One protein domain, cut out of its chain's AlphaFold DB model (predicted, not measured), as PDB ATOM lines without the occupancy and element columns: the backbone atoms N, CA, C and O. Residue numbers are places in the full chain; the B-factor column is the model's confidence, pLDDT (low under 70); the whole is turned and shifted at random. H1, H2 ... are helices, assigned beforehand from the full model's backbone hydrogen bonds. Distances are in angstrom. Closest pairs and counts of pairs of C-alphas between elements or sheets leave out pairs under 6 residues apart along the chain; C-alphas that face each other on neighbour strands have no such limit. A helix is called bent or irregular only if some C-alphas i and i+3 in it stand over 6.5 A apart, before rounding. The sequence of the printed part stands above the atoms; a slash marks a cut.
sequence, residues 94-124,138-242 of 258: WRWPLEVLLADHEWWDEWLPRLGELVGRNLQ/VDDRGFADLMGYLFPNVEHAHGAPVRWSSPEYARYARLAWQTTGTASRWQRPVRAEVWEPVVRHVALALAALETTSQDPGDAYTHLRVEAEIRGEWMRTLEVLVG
ATOM      1  N   TRP A  94     -11.747  37.719  39.539       85.12
ATOM      2  CA  TRP A  94     -12.766  36.780  40.029       85.12
ATOM      3  C   TRP A  94     -14.190  37.373  40.122       85.12
ATOM      4  O   TRP A  94     -15.170  36.624  40.117       85.12
ATOM      5  N   ARG A  95     -14.326  38.708  40.185       85.38
ATOM      6  CA  ARG A  95     -15.604  39.449  40.195       85.38
ATOM      7  C   ARG A  95     -16.065  39.925  38.817       85.38
ATOM      8  O   ARG A  95     -17.140  40.516  38.735       85.38
ATOM      9  N   TRP A  96     -15.291  39.710  37.756       88.62
ATOM     10  CA  TRP A  96     -15.690  40.117  36.405       88.62
ATOM     11  C   TRP A  96     -16.977  39.408  35.967       88.62
ATOM     12  O   TRP A  96     -17.283  38.332  36.484       88.62
ATOM     13  N   PRO A  97     -17.771  39.959  35.037       86.94
ATOM     14  CA  PRO A  97     -18.871  39.213  34.424       86.94
ATOM     15  C   PRO A  97     -18.380  37.861  33.885       86.94
ATOM     16  O   PRO A  97     -17.251  37.767  33.403       86.94
ATOM     17  N   LEU A  98     -19.190  36.806  34.022       84.94
ATOM     18  CA  LEU A  98     -18.739  35.431  33.759       84.94
ATOM     19  C   LEU A  98     -18.280  35.272  32.307       84.94
ATOM     20  O   LEU A  98     -17.270  34.637  32.043       84.94
ATOM     21  N   GLU A  99     -18.984  35.908  31.378       83.81
ATOM     22  CA  GLU A  99     -18.694  35.890  29.948       83.81
ATOM     23  C   GLU A  99     -17.336  36.527  29.638       83.81
ATOM     24  O   GLU A  99     -16.599  36.025  28.796       83.81
ATOM     25  N   VAL A 100     -16.988  37.608  30.345       85.12
ATOM     26  CA  VAL A 100     -15.694  38.291  30.202       85.12
ATOM     27  C   VAL A 100     -14.579  37.437  30.795       85.12
ATOM     28  O   VAL A 100     -13.543  37.256  30.167       85.12
ATOM     29  N   LEU A 101     -14.815  36.869  31.979       87.25
ATOM     30  CA  LEU A 101     -13.873  35.981  32.653       87.25
ATOM     31  C   LEU A 101     -13.563  34.734  31.813       87.25
ATOM     32  O   LEU A 101     -12.413  34.331  31.714       87.25
ATOM     33  N   LEU A 102     -14.578  34.117  31.205       88.19
ATOM     34  CA  LEU A 102     -14.428  32.921  30.373       88.19
ATOM     35  C   LEU A 102     -13.753  33.197  29.021       88.19
ATOM     36  O   LEU A 102     -13.110  32.303  28.469       88.19
ATOM     37  N   ALA A 103     -13.900  34.415  28.493       86.00
ATOM     38  CA  ALA A 103     -13.272  34.840  27.245       86.00
ATOM     39  C   ALA A 103     -11.769  35.152  27.390       86.00
ATOM     40  O   ALA A 103     -11.064  35.197  26.382       86.00
ATOM     41  N   ASP A 104     -11.271  35.359  28.614       88.75
ATOM     42  CA  ASP A 104      -9.859  35.654  28.898       88.75
ATOM     43  C   ASP A 104      -8.996  34.377  28.855       88.75
ATOM     44  O   ASP A 104      -8.522  33.872  29.873       88.75
ATOM     45  N   HIS A 105      -8.847  33.799  27.659       87.12
ATOM     46  CA  HIS A 105      -8.123  32.538  27.460       87.12
ATOM     47  C   HIS A 105      -6.662  32.610  27.907       87.12
ATOM     48  O   HIS A 105      -6.177  31.663  28.514       87.12
ATOM     49  N   GLU A 106      -5.988  33.737  27.667       88.12
ATOM     50  CA  GLU A 106      -4.589  33.926  28.061       88.12
ATOM     51  C   GLU A 106      -4.421  33.831  29.582       88.12
ATOM     52  O   GLU A 106      -3.494  33.179  30.064       88.12
ATOM     53  N   TRP A 107      -5.352  34.409  30.349       91.81
ATOM     54  CA  TRP A 107      -5.333  34.309  31.806       91.81
ATOM     55  C   TRP A 107      -5.558  32.875  32.298       91.81
ATOM     56  O   TRP A 107      -4.841  32.400  33.182       91.81
ATOM     57  N   TRP A 108      -6.520  32.154  31.720       90.81
ATOM     58  CA  TRP A 108      -6.738  30.751  32.075       90.81
ATOM     59  C   TRP A 108      -5.525  29.881  31.731       90.81
ATOM     60  O   TRP A 108      -5.088  29.103  32.577       90.81
ATOM     61  N   ASP A 109      -4.951  30.049  30.542       89.56
ATOM     62  CA  ASP A 109      -3.801  29.271  30.077       89.56
ATOM     63  C   ASP A 109      -2.542  29.540  30.920       89.56
ATOM     64  O   ASP A 109      -1.736  28.634  31.143       89.56
ATOM     65  N   GLU A 110      -2.378  30.758  31.449       90.31
ATOM     66  CA  GLU A 110      -1.261  31.095  32.336       90.31
ATOM     67  C   GLU A 110      -1.415  30.499  33.745       90.31
ATOM     68  O   GLU A 110      -0.456  29.952  34.308       90.31
ATOM     69  N   TRP A 111      -2.599  30.644  34.350       91.12
ATOM     70  CA  TRP A 111      -2.783  30.410  35.786       91.12
ATOM     71  C   TRP A 111      -3.299  29.014  36.119       91.12
ATOM     72  O   TRP A 111      -2.934  28.462  37.163       91.12
ATOM     73  N   LEU A 112      -4.112  28.415  35.250       89.69
ATOM     74  CA  LEU A 112      -4.710  27.107  35.502       89.69
ATOM     75  C   LEU A 112      -3.662  25.992  35.686       89.69
ATOM     76  O   LEU A 112      -3.805  25.226  36.644       89.69
ATOM     77  N   PRO A 113      -2.567  25.924  34.897       87.75
ATOM     78  CA  PRO A 113      -1.522  24.927  35.126       87.75
ATOM     79  C   PRO A 113      -0.847  25.080  36.493       87.75
ATOM     80  O   PRO A 113      -0.559  24.086  37.153       87.75
ATOM     81  N   ARG A 114      -0.641  26.318  36.967       87.44
ATOM     82  CA  ARG A 114      -0.033  26.580  38.286       87.44
ATOM     83  C   ARG A 114      -0.940  26.121  39.425       87.44
ATOM     84  O   ARG A 114      -0.461  25.591  40.424       87.44
ATOM     85  N   LEU A 115      -2.254  26.288  39.266       88.00
ATOM     86  CA  LEU A 115      -3.228  25.737  40.204       88.00
ATOM     87  C   LEU A 115      -3.212  24.200  40.181       88.00
ATOM     88  O   LEU A 115      -3.205  23.583  41.245       88.00
ATOM     89  N   GLY A 116      -3.136  23.583  38.997       83.44
ATOM     90  CA  GLY A 116      -2.987  22.131  38.844       83.44
ATOM     91  C   GLY A 116      -1.726  21.582  39.523       83.44
ATOM     92  O   GLY A 116      -1.786  20.585  40.241       83.44
ATOM     93  N   GLU A 117      -0.591  22.273  39.390       84.12
ATOM     94  CA  GLU A 117       0.654  21.950  40.104       84.12
ATOM     95  C   GLU A 117       0.491  22.001  41.624       84.12
ATOM     96  O   GLU A 117       0.960  21.114  42.342       84.12
ATOM     97  N   LEU A 118      -0.180  23.046  42.111       83.12
ATOM     98  CA  LEU A 118      -0.361  23.312  43.531       83.12
ATOM     99  C   LEU A 118      -1.246  22.261  44.213       83.12
ATOM    100  O   LEU A 118      -0.971  21.852  45.347       83.12
ATOM    101  N   VAL A 119      -2.283  21.827  43.499       78.38
ATOM    102  CA  VAL A 119      -3.199  20.754  43.893       78.38
ATOM    103  C   VAL A 119      -2.531  19.374  43.746       78.38
ATOM    104  O   VAL A 119      -2.785  18.464  44.536       78.38
ATOM    105  N   GLY A 120      -1.587  19.245  42.811       69.00
ATOM    106  CA  GLY A 120      -0.708  18.093  42.652       69.00
ATOM    107  C   GLY A 120      -1.303  16.947  41.827       69.00
ATOM    108  O   GLY A 120      -2.399  17.015  41.282       69.00
ATOM    109  N   ARG A 121      -0.545  15.845  41.730       55.66
ATOM    110  CA  ARG A 121      -0.916  14.637  40.955       55.66
ATOM    111  C   ARG A 121      -1.998  13.782  41.612       55.66
ATOM    112  O   ARG A 121      -2.637  12.972  40.952       55.66
ATOM    113  N   ASN A 122      -2.165  13.937  42.921       50.34
ATOM    114  CA  ASN A 122      -3.094  13.161  43.725       50.34
ATOM    115  C   ASN A 122      -4.339  13.996  44.012       50.34
ATOM    116  O   ASN A 122      -4.649  14.264  45.173       50.34
ATOM    117  N   LEU A 123      -5.111  14.305  42.971       55.56
ATOM    118  CA  LEU A 123      -6.560  14.419  43.129       55.56
ATOM    119  C   LEU A 123      -7.114  13.028  43.480       55.56
ATOM    120  O   LEU A 123      -7.860  12.413  42.729       55.56
ATOM    121  N   GLN A 124      -6.691  12.481  44.624       49.31
ATOM    122  CA  GLN A 124      -7.271  11.298  45.240       49.31
ATOM    123  C   GLN A 124      -8.552  11.742  45.942       49.31
ATOM    124  O   GLN A 124      -8.693  11.622  47.158       49.31
ATOM    125  N   VAL A 138      -4.499  13.924  33.075       62.91
ATOM    126  CA  VAL A 138      -3.242  14.599  33.333       62.91
ATOM    127  C   VAL A 138      -3.048  15.582  32.190       62.91
ATOM    128  O   VAL A 138      -3.254  15.221  31.032       62.91
ATOM    129  N   ASP A 139      -2.683  16.815  32.514       65.31
ATOM    130  CA  ASP A 139      -2.252  17.798  31.533       65.31
ATOM    131  C   ASP A 139      -0.949  17.352  30.839       65.31
ATOM    132  O   ASP A 139      -0.270  16.404  31.251       65.31
ATOM    133  N   ASP A 140      -0.544  18.072  29.794       67.88
ATOM    134  CA  ASP A 140       0.682  17.771  29.037       67.88
ATOM    135  C   ASP A 140       1.965  17.816  29.896       67.88
ATOM    136  O   ASP A 140       3.040  17.392  29.464       67.88
ATOM    137  N   ARG A 141       1.876  18.334  31.127       66.94
ATOM    138  CA  ARG A 141       2.987  18.532  32.062       66.94
ATOM    139  C   ARG A 141       3.053  17.463  33.149       66.94
ATOM    140  O   ARG A 141       4.010  17.448  33.931       66.94
ATOM    141  N   GLY A 142       2.096  16.543  33.203       63.59
ATOM    142  CA  GLY A 142       2.102  15.492  34.208       63.59
ATOM    143  C   GLY A 142       1.348  15.843  35.498       63.59
ATOM    144  O   GLY A 142       1.571  15.154  36.499       63.59
ATOM    145  N   PHE A 143       0.520  16.895  35.516       68.81
ATOM    146  CA  PHE A 143      -0.323  17.318  36.646       68.81
ATOM    147  C   PHE A 143      -1.806  17.085  36.358       68.81
ATOM    148  O   PHE A 143      -2.188  16.920  35.212       68.81
ATOM    149  N   ALA A 144      -2.659  17.030  37.382       65.56
ATOM    150  CA  ALA A 144      -4.078  16.782  37.153       65.56
ATOM    151  C   ALA A 144      -4.734  17.955  36.394       65.56
ATOM    152  O   ALA A 144      -4.679  19.097  36.853       65.56
ATOM    153  N   ASP A 145      -5.384  17.669  35.263       74.88
ATOM    154  CA  ASP A 145      -6.255  18.610  34.561       74.88
ATOM    155  C   ASP A 145      -7.537  18.791  35.378       74.88
ATOM    156  O   ASP A 145      -8.517  18.046  35.264       74.88
ATOM    157  N   LEU A 146      -7.495  19.794  36.252       77.62
ATOM    158  CA  LEU A 146      -8.580  20.124  37.160       77.62
ATOM    159  C   LEU A 146      -9.884  20.408  36.406       77.62
ATOM    160  O   LEU A 146     -10.948  19.974  36.842       77.62
ATOM    161  N   MET A 147      -9.827  21.121  35.280       82.00
ATOM    162  CA  MET A 147     -11.043  21.511  34.566       82.00
ATOM    163  C   MET A 147     -11.603  20.354  33.753       82.00
ATOM    164  O   MET A 147     -12.815  20.167  33.771       82.00
ATOM    165  N   GLY A 148     -10.759  19.540  33.118       74.31
ATOM    166  CA  GLY A 148     -11.194  18.302  32.468       74.31
ATOM    167  C   GLY A 148     -11.772  17.279  33.451       74.31
ATOM    168  O   GLY A 148     -12.711  16.560  33.112       74.31
ATOM    169  N   TYR A 149     -11.272  17.256  34.691       72.94
ATOM    170  CA  TYR A 149     -11.840  16.444  35.769       72.94
ATOM    171  C   TYR A 149     -13.208  16.967  36.243       72.94
ATOM    172  O   TYR A 149     -14.158  16.195  36.362       72.94
ATOM    173  N   LEU A 150     -13.334  18.275  36.499       76.88
ATOM    174  CA  LEU A 150     -14.583  18.891  36.970       76.88
ATOM    175  C   LEU A 150     -15.664  18.935  35.876       76.88
ATOM    176  O   LEU A 150     -16.859  18.823  36.146       76.88
ATOM    177  N   PHE A 151     -15.260  19.106  34.624       76.56
ATOM    178  CA  PHE A 151     -16.153  19.359  33.503       76.56
ATOM    179  C   PHE A 151     -15.877  18.353  32.383       76.56
ATOM    180  O   PHE A 151     -15.146  18.666  31.441       76.56
ATOM    181  N   PRO A 152     -16.452  17.138  32.469       67.50
ATOM    182  CA  PRO A 152     -16.260  16.130  31.438       67.50
ATOM    183  C   PRO A 152     -16.830  16.607  30.103       67.50
ATOM    184  O   PRO A 152     -17.803  17.360  30.057       67.50
ATOM    185  N   ASN A 153     -16.241  16.130  29.008       70.69
ATOM    186  CA  ASN A 153     -16.617  16.548  27.661       70.69
ATOM    187  C   ASN A 153     -18.115  16.345  27.401       70.69
ATOM    188  O   ASN A 153     -18.637  15.235  27.496       70.69
ATOM    189  N   VAL A 154     -18.786  17.433  27.033       74.94
ATOM    190  CA  VAL A 154     -20.177  17.426  26.580       74.94
ATOM    191  C   VAL A 154     -20.189  17.703  25.088       74.94
ATOM    192  O   VAL A 154     -19.375  18.484  24.616       74.94
ATOM    193  N   GLU A 155     -21.094  17.098  24.329       78.62
ATOM    194  CA  GLU A 155     -21.154  17.289  22.879       78.62
ATOM    195  C   GLU A 155     -22.280  18.248  22.466       78.62
ATOM    196  O   GLU A 155     -23.369  18.276  23.047       78.62
ATOM    197  N   HIS A 156     -22.024  19.038  21.422       78.00
ATOM    198  CA  HIS A 156     -23.046  19.763  20.679       78.00
ATOM    199  C   HIS A 156     -23.963  18.778  19.936       78.00
ATOM    200  O   HIS A 156     -23.595  17.638  19.663       78.00
ATOM    201  N   ALA A 157     -25.122  19.255  19.470       70.06
ATOM    202  CA  ALA A 157     -26.051  18.469  18.647       70.06
ATOM    203  C   ALA A 157     -25.429  17.894  17.350       70.06
ATOM    204  O   ALA A 157     -25.992  16.986  16.747       70.06
ATOM    205  N   HIS A 158     -24.277  18.420  16.922       69.50
ATOM    206  CA  HIS A 158     -23.521  17.973  15.748       69.50
ATOM    207  C   HIS A 158     -22.328  17.053  16.086       69.50
ATOM    208  O   HIS A 158     -21.523  16.776  15.204       69.50
ATOM    209  N   GLY A 159     -22.187  16.606  17.341       72.38
ATOM    210  CA  GLY A 159     -21.117  15.698  17.784       72.38
ATOM    211  C   GLY A 159     -19.756  16.359  18.041       72.38
ATOM    212  O   GLY A 159     -18.761  15.667  18.217       72.38
ATOM    213  N   ALA A 160     -19.675  17.694  18.043       78.25
ATOM    214  CA  ALA A 160     -18.451  18.416  18.402       78.25
ATOM    215  C   ALA A 160     -18.362  18.628  19.927       78.25
ATOM    216  O   ALA A 160     -19.386  18.960  20.529       78.25
ATOM    217  N   PRO A 161     -17.180  18.510  20.562       78.06
ATOM    218  CA  PRO A 161     -17.034  18.735  21.997       78.06
ATOM    219  C   PRO A 161     -17.207  20.219  22.359       78.06
ATOM    220  O   PRO A 161     -16.622  21.108  21.739       78.06
ATOM    221  N   VAL A 162     -17.996  20.475  23.398       79.81
ATOM    222  CA  VAL A 162     -18.224  21.776  24.025       79.81
ATOM    223  C   VAL A 162     -17.163  21.966  25.104       79.81
ATOM    224  O   VAL A 162     -17.084  21.188  26.054       79.81
ATOM    225  N   ARG A 163     -16.364  23.028  24.989       83.31
ATOM    226  CA  ARG A 163     -15.400  23.396  26.037       83.31
ATOM    227  C   ARG A 163     -16.124  23.893  27.288       83.31
ATOM    228  O   ARG A 163     -17.105  24.626  27.172       83.31
ATOM    229  N   TRP A 164     -15.591  23.575  28.468       83.62
ATOM    230  CA  TRP A 164     -16.107  24.050  29.762       83.62
ATOM    231  C   TRP A 164     -16.161  25.580  29.869       83.62
ATOM    232  O   TRP A 164     -17.008  26.115  30.586       83.62
ATOM    233  N   SER A 165     -15.276  26.270  29.140       83.00
ATOM    234  CA  SER A 165     -15.185  27.729  29.090       83.00
ATOM    235  C   SER A 165     -16.215  28.370  28.159       83.00
ATOM    236  O   SER A 165     -16.311  29.591  28.087       83.00
ATOM    237  N   SER A 166     -17.005  27.576  27.433       82.56
ATOM    238  CA  SER A 166     -18.093  28.107  26.620       82.56
ATOM    239  C   SER A 166     -19.259  28.546  27.515       82.56
ATOM    240  O   SER A 166     -19.707  27.750  28.345       82.56
ATOM    241  N   PRO A 167     -19.850  29.739  27.302       76.94
ATOM    242  CA  PRO A 167     -21.088  30.144  27.977       76.94
ATOM    243  C   PRO A 167     -22.248  29.163  27.746       76.94
ATOM    244  O   PRO A 167     -23.183  29.077  28.538       76.94
ATOM    245  N   GLU A 168     -22.197  28.395  26.654       80.38
ATOM    246  CA  GLU A 168     -23.216  27.399  26.328       80.38
ATOM    247  C   GLU A 168     -23.024  26.069  27.069       80.38
ATOM    248  O   GLU A 168     -23.918  25.218  27.034       80.38
ATOM    249  N   TYR A 169     -21.889  25.871  27.750       80.69
ATOM    250  CA  TYR A 169     -21.554  24.607  28.400       80.69
ATOM    251  C   TYR A 169     -22.623  24.180  29.406       80.69
ATOM    252  O   TYR A 169     -23.089  23.046  29.346       80.69
ATOM    253  N   ALA A 170     -23.110  25.086  30.264       75.25
ATOM    254  CA  ALA A 170     -24.164  24.762  31.231       75.25
ATOM    255  C   ALA A 170     -25.456  24.264  30.563       75.25
ATOM    256  O   ALA A 170     -26.109  23.340  31.056       75.25
ATOM    257  N   ARG A 171     -25.815  24.841  29.407       80.38
ATOM    258  CA  ARG A 171     -26.985  24.413  28.628       80.38
ATOM    259  C   ARG A 171     -26.796  22.988  28.117       80.38
ATOM    260  O   ARG A 171     -27.690  22.162  28.288       80.38
ATOM    261  N   TYR A 172     -25.647  22.695  27.513       77.31
ATOM    262  CA  TYR A 172     -25.366  21.363  26.978       77.31
ATOM    263  C   TYR A 172     -25.173  20.323  28.080       77.31
ATOM    264  O   TYR A 172     -25.712  19.224  27.966       77.31
ATOM    265  N   ALA A 173     -24.512  20.676  29.183       73.81
ATOM    266  CA  ALA A 173     -24.377  19.816  30.352       73.81
ATOM    267  C   ALA A 173     -25.758  19.415  30.890       73.81
ATOM    268  O   ALA A 173     -25.998  18.237  31.144       73.81
ATOM    269  N   ARG A 174     -26.713  20.355  30.974       74.00
ATOM    270  CA  ARG A 174     -28.096  20.051  31.383       74.00
ATOM    271  C   ARG A 174     -28.781  19.058  30.439       74.00
ATOM    272  O   ARG A 174     -29.455  18.144  30.909       74.00
ATOM    273  N   LEU A 175     -28.610  19.218  29.126       74.00
ATOM    274  CA  LEU A 175     -29.186  18.316  28.122       74.00
ATOM    275  C   LEU A 175     -28.563  16.911  28.183       74.00
ATOM    276  O   LEU A 175     -29.285  15.913  28.131       74.00
ATOM    277  N   ALA A 176     -27.245  16.825  28.359       70.50
ATOM    278  CA  ALA A 176     -26.535  15.561  28.541       70.50
ATOM    279  C   ALA A 176     -26.978  14.840  29.827       70.50
ATOM    280  O   ALA A 176     -27.216  13.633  29.827       70.50
ATOM    281  N   TRP A 177     -27.196  15.581  30.915       66.12
ATOM    282  CA  TRP A 177     -27.727  15.036  32.168       66.12
ATOM    283  C   TRP A 177     -29.135  14.440  32.027       66.12
ATOM    284  O   TRP A 177     -29.431  13.418  32.640       66.12
ATOM    285  N   GLN A 178     -30.009  15.067  31.237       66.31
ATOM    286  CA  GLN A 178     -31.392  14.608  31.041       66.31
ATOM    287  C   GLN A 178     -31.491  13.377  30.135       66.31
ATOM    288  O   GLN A 178     -32.380  12.547  30.314       66.31
ATOM    289  N   THR A 179     -30.588  13.260  29.162       62.31
ATOM    290  CA  THR A 179     -30.556  12.148  28.201       62.31
ATOM    291  C   THR A 179     -29.869  10.911  28.772       62.31
ATOM    292  O   THR A 179     -30.276   9.786  28.476       62.31
ATOM    293  N   THR A 180     -28.891  11.092  29.660       58.38
ATOM    294  CA  THR A 180     -28.139   9.986  30.262       58.38
ATOM    295  C   THR A 180     -28.851   9.451  31.510       58.38
ATOM    296  O   THR A 180     -28.368   9.556  32.635       58.38
ATOM    297  N   GLY A 181     -30.032   8.853  31.314       45.44
ATOM    298  CA  GLY A 181     -30.916   8.342  32.376       45.44
ATOM    299  C   GLY A 181     -30.342   7.225  33.268       45.44
ATOM    300  O   GLY A 181     -31.027   6.761  34.174       45.44
ATOM    301  N   THR A 182     -29.105   6.782  33.044       44.38
ATOM    302  CA  THR A 182     -28.432   5.702  33.791       44.38
ATOM    303  C   THR A 182     -26.905   5.863  33.827       44.38
ATOM    304  O   THR A 182     -26.191   4.886  34.038       44.38
ATOM    305  N   ALA A 183     -26.362   7.079  33.665       42.69
ATOM    306  CA  ALA A 183     -24.931   7.276  33.909       42.69
ATOM    307  C   ALA A 183     -24.605   6.974  35.377       42.69
ATOM    308  O   ALA A 183     -25.257   7.495  36.299       42.69
ATOM    309  N   SER A 184     -23.575   6.138  35.566       42.28
ATOM    310  CA  SER A 184     -22.897   5.913  36.841       42.28
ATOM    311  C   SER A 184     -22.768   7.238  37.587       42.28
ATOM    312  O   SER A 184     -22.489   8.270  36.973       42.28
ATOM    313  N   ARG A 185     -22.973   7.231  38.911       45.44
ATOM    314  CA  ARG A 185     -22.929   8.445  39.752       45.44
ATOM    315  C   ARG A 185     -21.640   9.270  39.567       45.44
ATOM    316  O   ARG A 185     -21.634  10.440  39.913       45.44
ATOM    317  N   TRP A 186     -20.617   8.645  38.981       42.78
ATOM    318  CA  TRP A 186     -19.250   9.107  38.766       42.78
ATOM    319  C   TRP A 186     -18.912   9.575  37.340       42.78
ATOM    320  O   TRP A 186     -17.811  10.053  37.113       42.78
ATOM    321  N   GLN A 187     -19.828   9.438  36.374       45.56
ATOM    322  CA  GLN A 187     -19.715  10.025  35.022       45.56
ATOM    323  C   GLN A 187     -20.650  11.222  34.847       45.56
ATOM    324  O   GLN A 187     -20.942  11.659  33.736       45.56
ATOM    325  N   ARG A 188     -21.196  11.718  35.952       51.38
ATOM    326  CA  ARG A 188     -22.142  12.816  35.929       51.38
ATOM    327  C   ARG A 188     -21.341  14.109  35.787       51.38
ATOM    328  O   ARG A 188     -20.550  14.390  36.683       51.38
ATOM    329  N   PRO A 189     -21.525  14.887  34.701       53.94
ATOM    330  CA  PRO A 189     -20.928  16.220  34.600       53.94
ATOM    331  C   PRO A 189     -21.216  17.017  35.869       53.94
ATOM    332  O   PRO A 189     -22.258  16.776  36.462       53.94
ATOM    333  N   VAL A 190     -20.405  17.987  36.291       57.19
ATOM    334  CA  VAL A 190     -20.870  18.955  37.307       57.19
ATOM    335  C   VAL A 190     -22.284  19.411  36.926       57.19
ATOM    336  O   VAL A 190     -22.540  19.727  35.758       57.19
ATOM    337  N   ARG A 191     -23.239  19.309  37.868       62.88
ATOM    338  CA  ARG A 191     -24.648  19.619  37.574       62.88
ATOM    339  C   ARG A 191     -24.689  21.004  36.941       62.88
ATOM    340  O   ARG A 191     -23.981  21.898  37.399       62.88
ATOM    341  N   ALA A 192     -25.506  21.207  35.915       64.56
ATOM    342  CA  ALA A 192     -25.570  22.503  35.240       64.56
ATOM    343  C   ALA A 192     -25.821  23.666  36.224       64.56
ATOM    344  O   ALA A 192     -25.378  24.785  35.991       64.56
ATOM    345  N   GLU A 193     -26.483  23.381  37.348       70.62
ATOM    346  CA  GLU A 193     -26.764  24.322  38.433       70.62
ATOM    347  C   GLU A 193     -25.524  24.759  39.234       70.62
ATOM    348  O   GLU A 193     -25.549  25.831  39.832       70.62
ATOM    349  N   VAL A 194     -24.452  23.959  39.265       76.94
ATOM    350  CA  VAL A 194     -23.212  24.263  40.005       76.94
ATOM    351  C   VAL A 194     -22.033  24.633  39.099       76.94
ATOM    352  O   VAL A 194     -20.974  24.979  39.612       76.94
ATOM    353  N   TRP A 195     -22.216  24.658  37.771       82.81
ATOM    354  CA  TRP A 195     -21.170  25.051  36.813       82.81
ATOM    355  C   TRP A 195     -20.593  26.439  37.103       82.81
ATOM    356  O   TRP A 195     -19.392  26.566  37.331       82.81
ATOM    357  N   GLU A 196     -21.441  27.469  37.151       86.25
ATOM    358  CA  GLU A 196     -20.980  28.835  37.410       86.25
ATOM    359  C   GLU A 196     -20.326  28.965  38.799       86.25
ATOM    360  O   GLU A 196     -19.203  29.468  38.860       86.25
ATOM    361  N   PRO A 197     -20.933  28.481  39.905       87.31
ATOM    362  CA  PRO A 197     -20.284  28.487  41.216       87.31
ATOM    363  C   PRO A 197     -18.899  27.836  41.234       87.31
ATOM    364  O   PRO A 197     -17.982  28.381  41.844       87.31
ATOM    365  N   VAL A 198     -18.721  26.703  40.548       87.00
ATOM    366  CA  VAL A 198     -17.428  26.011  40.470       87.00
ATOM    367  C   VAL A 198     -16.416  26.831  39.667       87.00
ATOM    368  O   VAL A 198     -15.313  27.061  40.157       87.00
ATOM    369  N   VAL A 199     -16.785  27.346  38.489       89.19
ATOM    370  CA  VAL A 199     -15.899  28.212  37.685       89.19
ATOM    371  C   VAL A 199     -15.479  29.453  38.475       89.19
ATOM    372  O   VAL A 199     -14.305  29.818  38.483       89.19
ATOM    373  N   ARG A 200     -16.415  30.079  39.197       91.00
ATOM    374  CA  ARG A 200     -16.149  31.230  40.073       91.00
ATOM    375  C   ARG A 200     -15.188  30.886  41.205       91.00
ATOM    376  O   ARG A 200     -14.291  31.672  41.502       91.00
ATOM    377  N   HIS A 201     -15.365  29.722  41.824       91.56
ATOM    378  CA  HIS A 201     -14.506  29.242  42.904       91.56
ATOM    379  C   HIS A 201     -13.080  28.954  42.423       91.56
ATOM    380  O   HIS A 201     -12.117  29.294  43.110       91.56
ATOM    381  N   VAL A 202     -12.927  28.407  41.214       91.62
ATOM    382  CA  VAL A 202     -11.617  28.245  40.563       91.62
ATOM    383  C   VAL A 202     -10.996  29.603  40.253       91.62
ATOM    384  O   VAL A 202      -9.855  29.857  40.635       91.62
ATOM    385  N   ALA A 203     -11.755  30.517  39.651       92.94
ATOM    386  CA  ALA A 203     -11.267  31.849  39.318       92.94
ATOM    387  C   ALA A 203     -10.809  32.654  40.547       92.94
ATOM    388  O   ALA A 203      -9.881  33.455  40.447       92.94
ATOM    389  N   LEU A 204     -11.423  32.430  41.714       93.44
ATOM    390  CA  LEU A 204     -10.978  33.020  42.977       93.44
ATOM    391  C   LEU A 204      -9.552  32.579  43.340       93.44
ATOM    392  O   LEU A 204      -8.730  33.427  43.688       93.44
ATOM    393  N   ALA A 205      -9.246  31.282  43.226       91.69
ATOM    394  CA  ALA A 205      -7.904  30.765  43.488       91.69
ATOM    395  C   ALA A 205      -6.883  31.288  42.470       91.69
ATOM    396  O   ALA A 205      -5.801  31.718  42.864       91.69
ATOM    397  N   LEU A 206      -7.239  31.328  41.182       93.25
ATOM    398  CA  LEU A 206      -6.360  31.874  40.142       93.25
ATOM    399  C   LEU A 206      -6.050  33.356  40.380       93.25
ATOM    400  O   LEU A 206      -4.892  33.757  40.326       93.25
ATOM    401  N   ALA A 207      -7.057  34.162  40.727       91.31
ATOM    402  CA  ALA A 207      -6.856  35.579  41.029       91.31
ATOM    403  C   ALA A 207      -5.990  35.792  42.285       91.31
ATOM    404  O   ALA A 207      -5.213  36.748  42.348       91.31
ATOM    405  N   ALA A 208      -6.102  34.911  43.285       89.00
ATOM    406  CA  ALA A 208      -5.244  34.947  44.465       89.00
ATOM    407  C   ALA A 208      -3.781  34.635  44.109       89.00
ATOM    408  O   ALA A 208      -2.896  35.371  44.541       89.00
ATOM    409  N   LEU A 209      -3.536  33.607  43.285       89.62
ATOM    410  CA  LEU A 209      -2.199  33.257  42.786       89.62
ATOM    411  C   LEU A 209      -1.589  34.367  41.926       89.62
ATOM    412  O   LEU A 209      -0.406  34.678  42.051       89.62
ATOM    413  N   GLU A 210      -2.401  34.995  41.079       91.12
ATOM    414  CA  GLU A 210      -1.963  36.133  40.282       91.12
ATOM    415  C   GLU A 210      -1.496  37.281  41.183       91.12
ATOM    416  O   GLU A 210      -0.379  37.779  41.032       91.12
ATOM    417  N   THR A 211      -2.321  37.667  42.159       87.06
ATOM    418  CA  THR A 211      -2.033  38.806  43.043       87.06
ATOM    419  C   THR A 211      -0.742  38.585  43.835       87.06
ATOM    420  O   THR A 211       0.067  39.502  43.962       87.06
ATOM    421  N   THR A 212      -0.508  37.369  44.339       85.69
ATOM    422  CA  THR A 212       0.711  37.051  45.102       85.69
ATOM    423  C   THR A 212       1.957  36.915  44.234       85.69
ATOM    424  O   THR A 212       3.062  37.083  44.739       85.69
ATOM    425  N   SER A 213       1.811  36.640  42.938       83.00
ATOM    426  CA  SER A 213       2.945  36.588  42.007       83.00
ATOM    427  C   SER A 213       3.466  37.970  41.592       83.00
ATOM    428  O   SER A 213       4.648  38.112  41.276       83.00
ATOM    429  N   GLN A 214       2.591  38.981  41.586       81.56
ATOM    430  CA  GLN A 214       2.916  40.351  41.177       81.56
ATOM    431  C   GLN A 214       3.672  41.119  42.270       81.56
ATOM    432  O   GLN A 214       4.402  42.060  41.952       81.56
ATOM    433  N   ASP A 215       3.545  40.699  43.533       76.38
ATOM    434  CA  ASP A 215       4.281  41.252  44.671       76.38
ATOM    435  C   ASP A 215       5.162  40.185  45.356       76.38
ATOM    436  O   ASP A 215       4.808  39.630  46.401       76.38
ATOM    437  N   PRO A 216       6.348  39.885  44.790       62.94
ATOM    438  CA  PRO A 216       7.265  38.889  45.344       62.94
ATOM    439  C   PRO A 216       7.881  39.299  46.695       62.94
ATOM    440  O   PRO A 216       8.601  38.501  47.300       62.94
ATOM    441  N   GLY A 217       7.623  40.522  47.183       66.06
ATOM    442  CA  GLY A 217       8.070  40.993  48.494       66.06
ATOM    443  C   GLY A 217       7.344  40.331  49.670       66.06
ATOM    444  O   GLY A 217       7.866  40.344  50.786       66.06
ATOM    445  N   ASP A 218       6.186  39.705  49.429       79.12
ATOM    446  CA  ASP A 218       5.350  39.086  50.462       79.12
ATOM    447  C   ASP A 218       5.286  37.551  50.337       79.12
ATOM    448  O   ASP A 218       4.246  36.929  50.092       79.12
ATOM    449  N   ALA A 219       6.439  36.909  50.550       80.88
ATOM    450  CA  ALA A 219       6.562  35.448  50.556       80.88
ATOM    451  C   ALA A 219       5.633  34.768  51.584       80.88
ATOM    452  O   ALA A 219       5.196  33.634  51.380       80.88
ATOM    453  N   TYR A 220       5.308  35.454  52.684       83.50
ATOM    454  CA  TYR A 220       4.386  34.940  53.691       83.50
ATOM    455  C   TYR A 220       2.956  34.849  53.146       83.50
ATOM    456  O   TYR A 220       2.298  33.820  53.316       83.50
ATOM    457  N   THR A 221       2.482  35.881  52.444       83.06
ATOM    458  CA  THR A 221       1.160  35.848  51.807       83.06
ATOM    459  C   THR A 221       1.094  34.810  50.693       83.06
ATOM    460  O   THR A 221       0.092  34.098  50.615       83.06
ATOM    461  N   HIS A 222       2.160  34.635  49.904       84.81
ATOM    462  CA  HIS A 222       2.232  33.562  48.906       84.81
ATOM    463  C   HIS A 222       2.065  32.170  49.544       84.81
ATOM    464  O   HIS A 222       1.192  31.400  49.145       84.81
ATOM    465  N   LEU A 223       2.830  31.870  50.603       84.62
ATOM    466  CA  LEU A 223       2.729  30.597  51.331       84.62
ATOM    467  C   LEU A 223       1.353  30.387  51.975       84.62
ATOM    468  O   LEU A 223       0.840  29.267  51.992       84.62
ATOM    469  N   ARG A 224       0.737  31.453  52.499       87.06
ATOM    470  CA  ARG A 224      -0.607  31.387  53.084       87.06
ATOM    471  C   ARG A 224      -1.666  31.056  52.031       87.06
ATOM    472  O   ARG A 224      -2.503  30.199  52.295       87.06
ATOM    473  N   VAL A 225      -1.616  31.702  50.863       87.88
ATOM    474  CA  VAL A 225      -2.541  31.432  49.748       87.88
ATOM    475  C   VAL A 225      -2.394  29.993  49.267       87.88
ATOM    476  O   VAL A 225      -3.393  29.296  49.115       87.88
ATOM    477  N   GLU A 226      -1.165  29.494  49.118       88.50
ATOM    478  CA  GLU A 226      -0.946  28.087  48.777       88.50
ATOM    479  C   GLU A 226      -1.547  27.119  49.804       88.50
ATOM    480  O   GLU A 226      -2.167  26.120  49.435       88.50
ATOM    481  N   ALA A 227      -1.359  27.393  51.099       84.75
ATOM    482  CA  ALA A 227      -1.898  26.558  52.170       84.75
ATOM    483  C   ALA A 227      -3.437  26.574  52.199       84.75
ATOM    484  O   ALA A 227      -4.059  25.537  52.433       84.75
ATOM    485  N   GLU A 228      -4.050  27.728  51.931       89.19
ATOM    486  CA  GLU A 228      -5.502  27.874  51.821       89.19
ATOM    487  C   GLU A 228      -6.057  27.100  50.620       89.19
ATOM    488  O   GLU A 228      -7.032  26.355  50.774       89.19
ATOM    489  N   ILE A 229      -5.391  27.205  49.463       87.62
ATOM    490  CA  ILE A 229      -5.746  26.464  48.249       87.62
ATOM    491  C   ILE A 229      -5.675  24.958  48.507       87.62
ATOM    492  O   ILE A 229      -6.649  24.252  48.269       87.62
ATOM    493  N   ARG A 230      -4.577  24.454  49.083       83.75
ATOM    494  CA  ARG A 230      -4.430  23.022  49.412       83.75
ATOM    495  C   ARG A 230      -5.405  22.529  50.499       83.75
ATOM    496  O   ARG A 230      -5.534  21.323  50.685       83.75
ATOM    497  N   GLY A 231      -6.055  23.429  51.242       84.19
ATOM    498  CA  GLY A 231      -6.867  23.112  52.418       84.19
ATOM    499  C   GLY A 231      -8.359  23.416  52.257       84.19
ATOM    500  O   GLY A 231      -9.136  22.582  51.794       84.19
ATOM    501  N   GLU A 232      -8.783  24.582  52.748       85.25
ATOM    502  CA  GLU A 232     -10.199  24.990  52.821       85.25
ATOM    503  C   GLU A 232     -10.835  25.175  51.439       85.25
ATOM    504  O   GLU A 232     -12.005  24.834  51.230       85.25
ATOM    505  N   TRP A 233     -10.064  25.680  50.475       90.31
ATOM    506  CA  TRP A 233     -10.547  25.879  49.114       90.31
ATOM    507  C   TRP A 233     -10.921  24.547  48.448       90.31
ATOM    508  O   TRP A 233     -12.022  24.436  47.904       90.31
ATOM    509  N   MET A 234     -10.068  23.521  48.573       82.31
ATOM    510  CA  MET A 234     -10.348  22.162  48.083       82.31
ATOM    511  C   MET A 234     -11.605  21.571  48.723       82.31
ATOM    512  O   MET A 234     -12.467  21.051  48.021       82.31
ATOM    513  N   ARG A 235     -11.767  21.718  50.044       80.25
ATOM    514  CA  ARG A 235     -12.973  21.246  50.749       80.25
ATOM    515  C   ARG A 235     -14.243  21.942  50.269       80.25
ATOM    516  O   ARG A 235     -15.290  21.315  50.146       80.25
ATOM    517  N   THR A 236     -14.163  23.234  49.971       84.62
ATOM    518  CA  THR A 236     -15.301  23.981  49.418       84.62
ATOM    519  C   THR A 236     -15.644  23.489  48.013       84.62
ATOM    520  O   THR A 236     -16.819  23.301  47.700       84.62
ATOM    521  N   LEU A 237     -14.629  23.209  47.190       83.44
ATOM    522  CA  LEU A 237     -14.811  22.636  45.861       83.44
ATOM    523  C   LEU A 237     -15.499  21.258  45.930       83.44
ATOM    524  O   LEU A 237     -16.456  21.024  45.197       83.44
ATOM    525  N   GLU A 238     -15.101  20.390  46.866       77.31
ATOM    526  CA  GLU A 238     -15.741  19.080  47.100       77.31
ATOM    527  C   GLU A 238     -17.228  19.204  47.453       77.31
ATOM    528  O   GLU A 238     -18.073  18.442  46.972       77.31
ATOM    529  N   VAL A 239     -17.569  20.176  48.301       78.94
ATOM    530  CA  VAL A 239     -18.959  20.440  48.690       78.94
ATOM    531  C   VAL A 239     -19.770  20.949  47.499       78.94
ATOM    532  O   VAL A 239     -20.900  20.499  47.305       78.94
ATOM    533  N   LEU A 240     -19.201  21.844  46.684       77.50
ATOM    534  CA  LEU A 240     -19.864  22.404  45.500       77.50
ATOM    535  C   LEU A 240     -20.146  21.347  44.427       77.50
ATOM    536  O   LEU A 240     -21.216  21.361  43.818       77.50
ATOM    537  N   VAL A 241     -19.215  20.418  44.213       72.62
ATOM    538  CA  VAL A 241     -19.358  19.334  43.226       72.62
ATOM    539  C   VAL A 241     -20.293  18.222  43.733       72.62
ATOM    540  O   VAL A 241     -20.879  17.485  42.939       72.62
ATOM    541  N   GLY A 242     -20.543  18.165  45.045       63.25
ATOM    542  CA  GLY A 242     -21.462  17.213  45.674       63.25
ATOM    543  C   GLY A 242     -20.792  15.948  46.222       63.25
ATOM    544  O   GLY A 242     -21.498  15.037  46.656       63.25
TER     545      GLY A 242
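This is residues 94 to 124 and 138 to 242 of the 258 residues of an uncharacterized protein of Chloroflexi bacterium (UniProt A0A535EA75). A long helical hairpin makes the longest axis: H5 runs out and the chain folds back along it as H6, a helix bent into arms H6a and H6b. H2 crosses one side of this hairpin with H1 joined to its beginning, the short H3 sits nearby, and H4 with loops makes a looser end beyond the start of H5. The turn of the hairpin, residues 214 to 219, and the loop 181 to 186 stick out. The printed part has 136 residues with six named helices, H1 to H6 in order, and no named strand; its class is all helix. It is compact, with a radius of gyration of the C-alphas of 15.7 A, yet elongated, spanning 52 by 31 by 27 A.

Look first at H1, residues 98 to 103, and H2, residues 105 to 119, which meet only through their tight link. H2 is irregular, but only just: C-alphas 110 and 113 are 6.8 A apart. Past the cut, find H3, residues 146 to 150, close to H2 but not clearly touching, the closest C-alphas being Gly 116 and Leu 146 at 6.2 A. Next come H4, residues 169 to 179, and H5, residues 195 to 214; they are close but not clearly touching, with the C-alphas of Ala 170 and Trp 195 closest at 6.3 A. H5 touches H2, about perpendicular at 87 degrees, with the C-alphas of Trp 111 and Leu 206 closest at 5.8 A. H6, residues 219 to 241, was assigned as one helix by its hydrogen bonds but is bent, with C-alphas 230 and 233 6.8 A apart; its arms are H6a, residues 219 to 230, and H6b, residues 233 to 241. H5 and H6a form a hairpin, a shallow tilt of 20 degrees, opposite ways, closest at C-alphas of Thr 212 and His 222, 5.4 A. H6b touches H5 too, closest at C-alphas of Val 198 and Leu 240, 6.7 A. Every O i to N i+4 pair is within hydrogen-bond range in H1, H3, H4, H5, H6a and H6b; in H2, 9 of 11 are.

Find C-alpha 98 at (-18.739, 35.431, 33.759), where H1 begins. H2 measures 20.8 A and H4 15.4 A. H5 runs 28.9 A from C-alpha 195 at (-21.170, 25.051, 36.813). H6a measures 16.6 A, and H6b 12.5 A, ending at C-alpha 241 at (-19.358, 19.334, 43.226).

The C-alphas of Gly 181 and Gly 217 are the two farthest apart, 53.3 A. Residues 125 to 137 are not printed; C-alphas 124 and 138 are 13.0 A apart across the cut. The links H3 to H4 and H4 to H5 are long. Mean pLDDT of the printed part is 77.2, and 33 residues are under 70, among them residues 138 to 144 and 177 to 192.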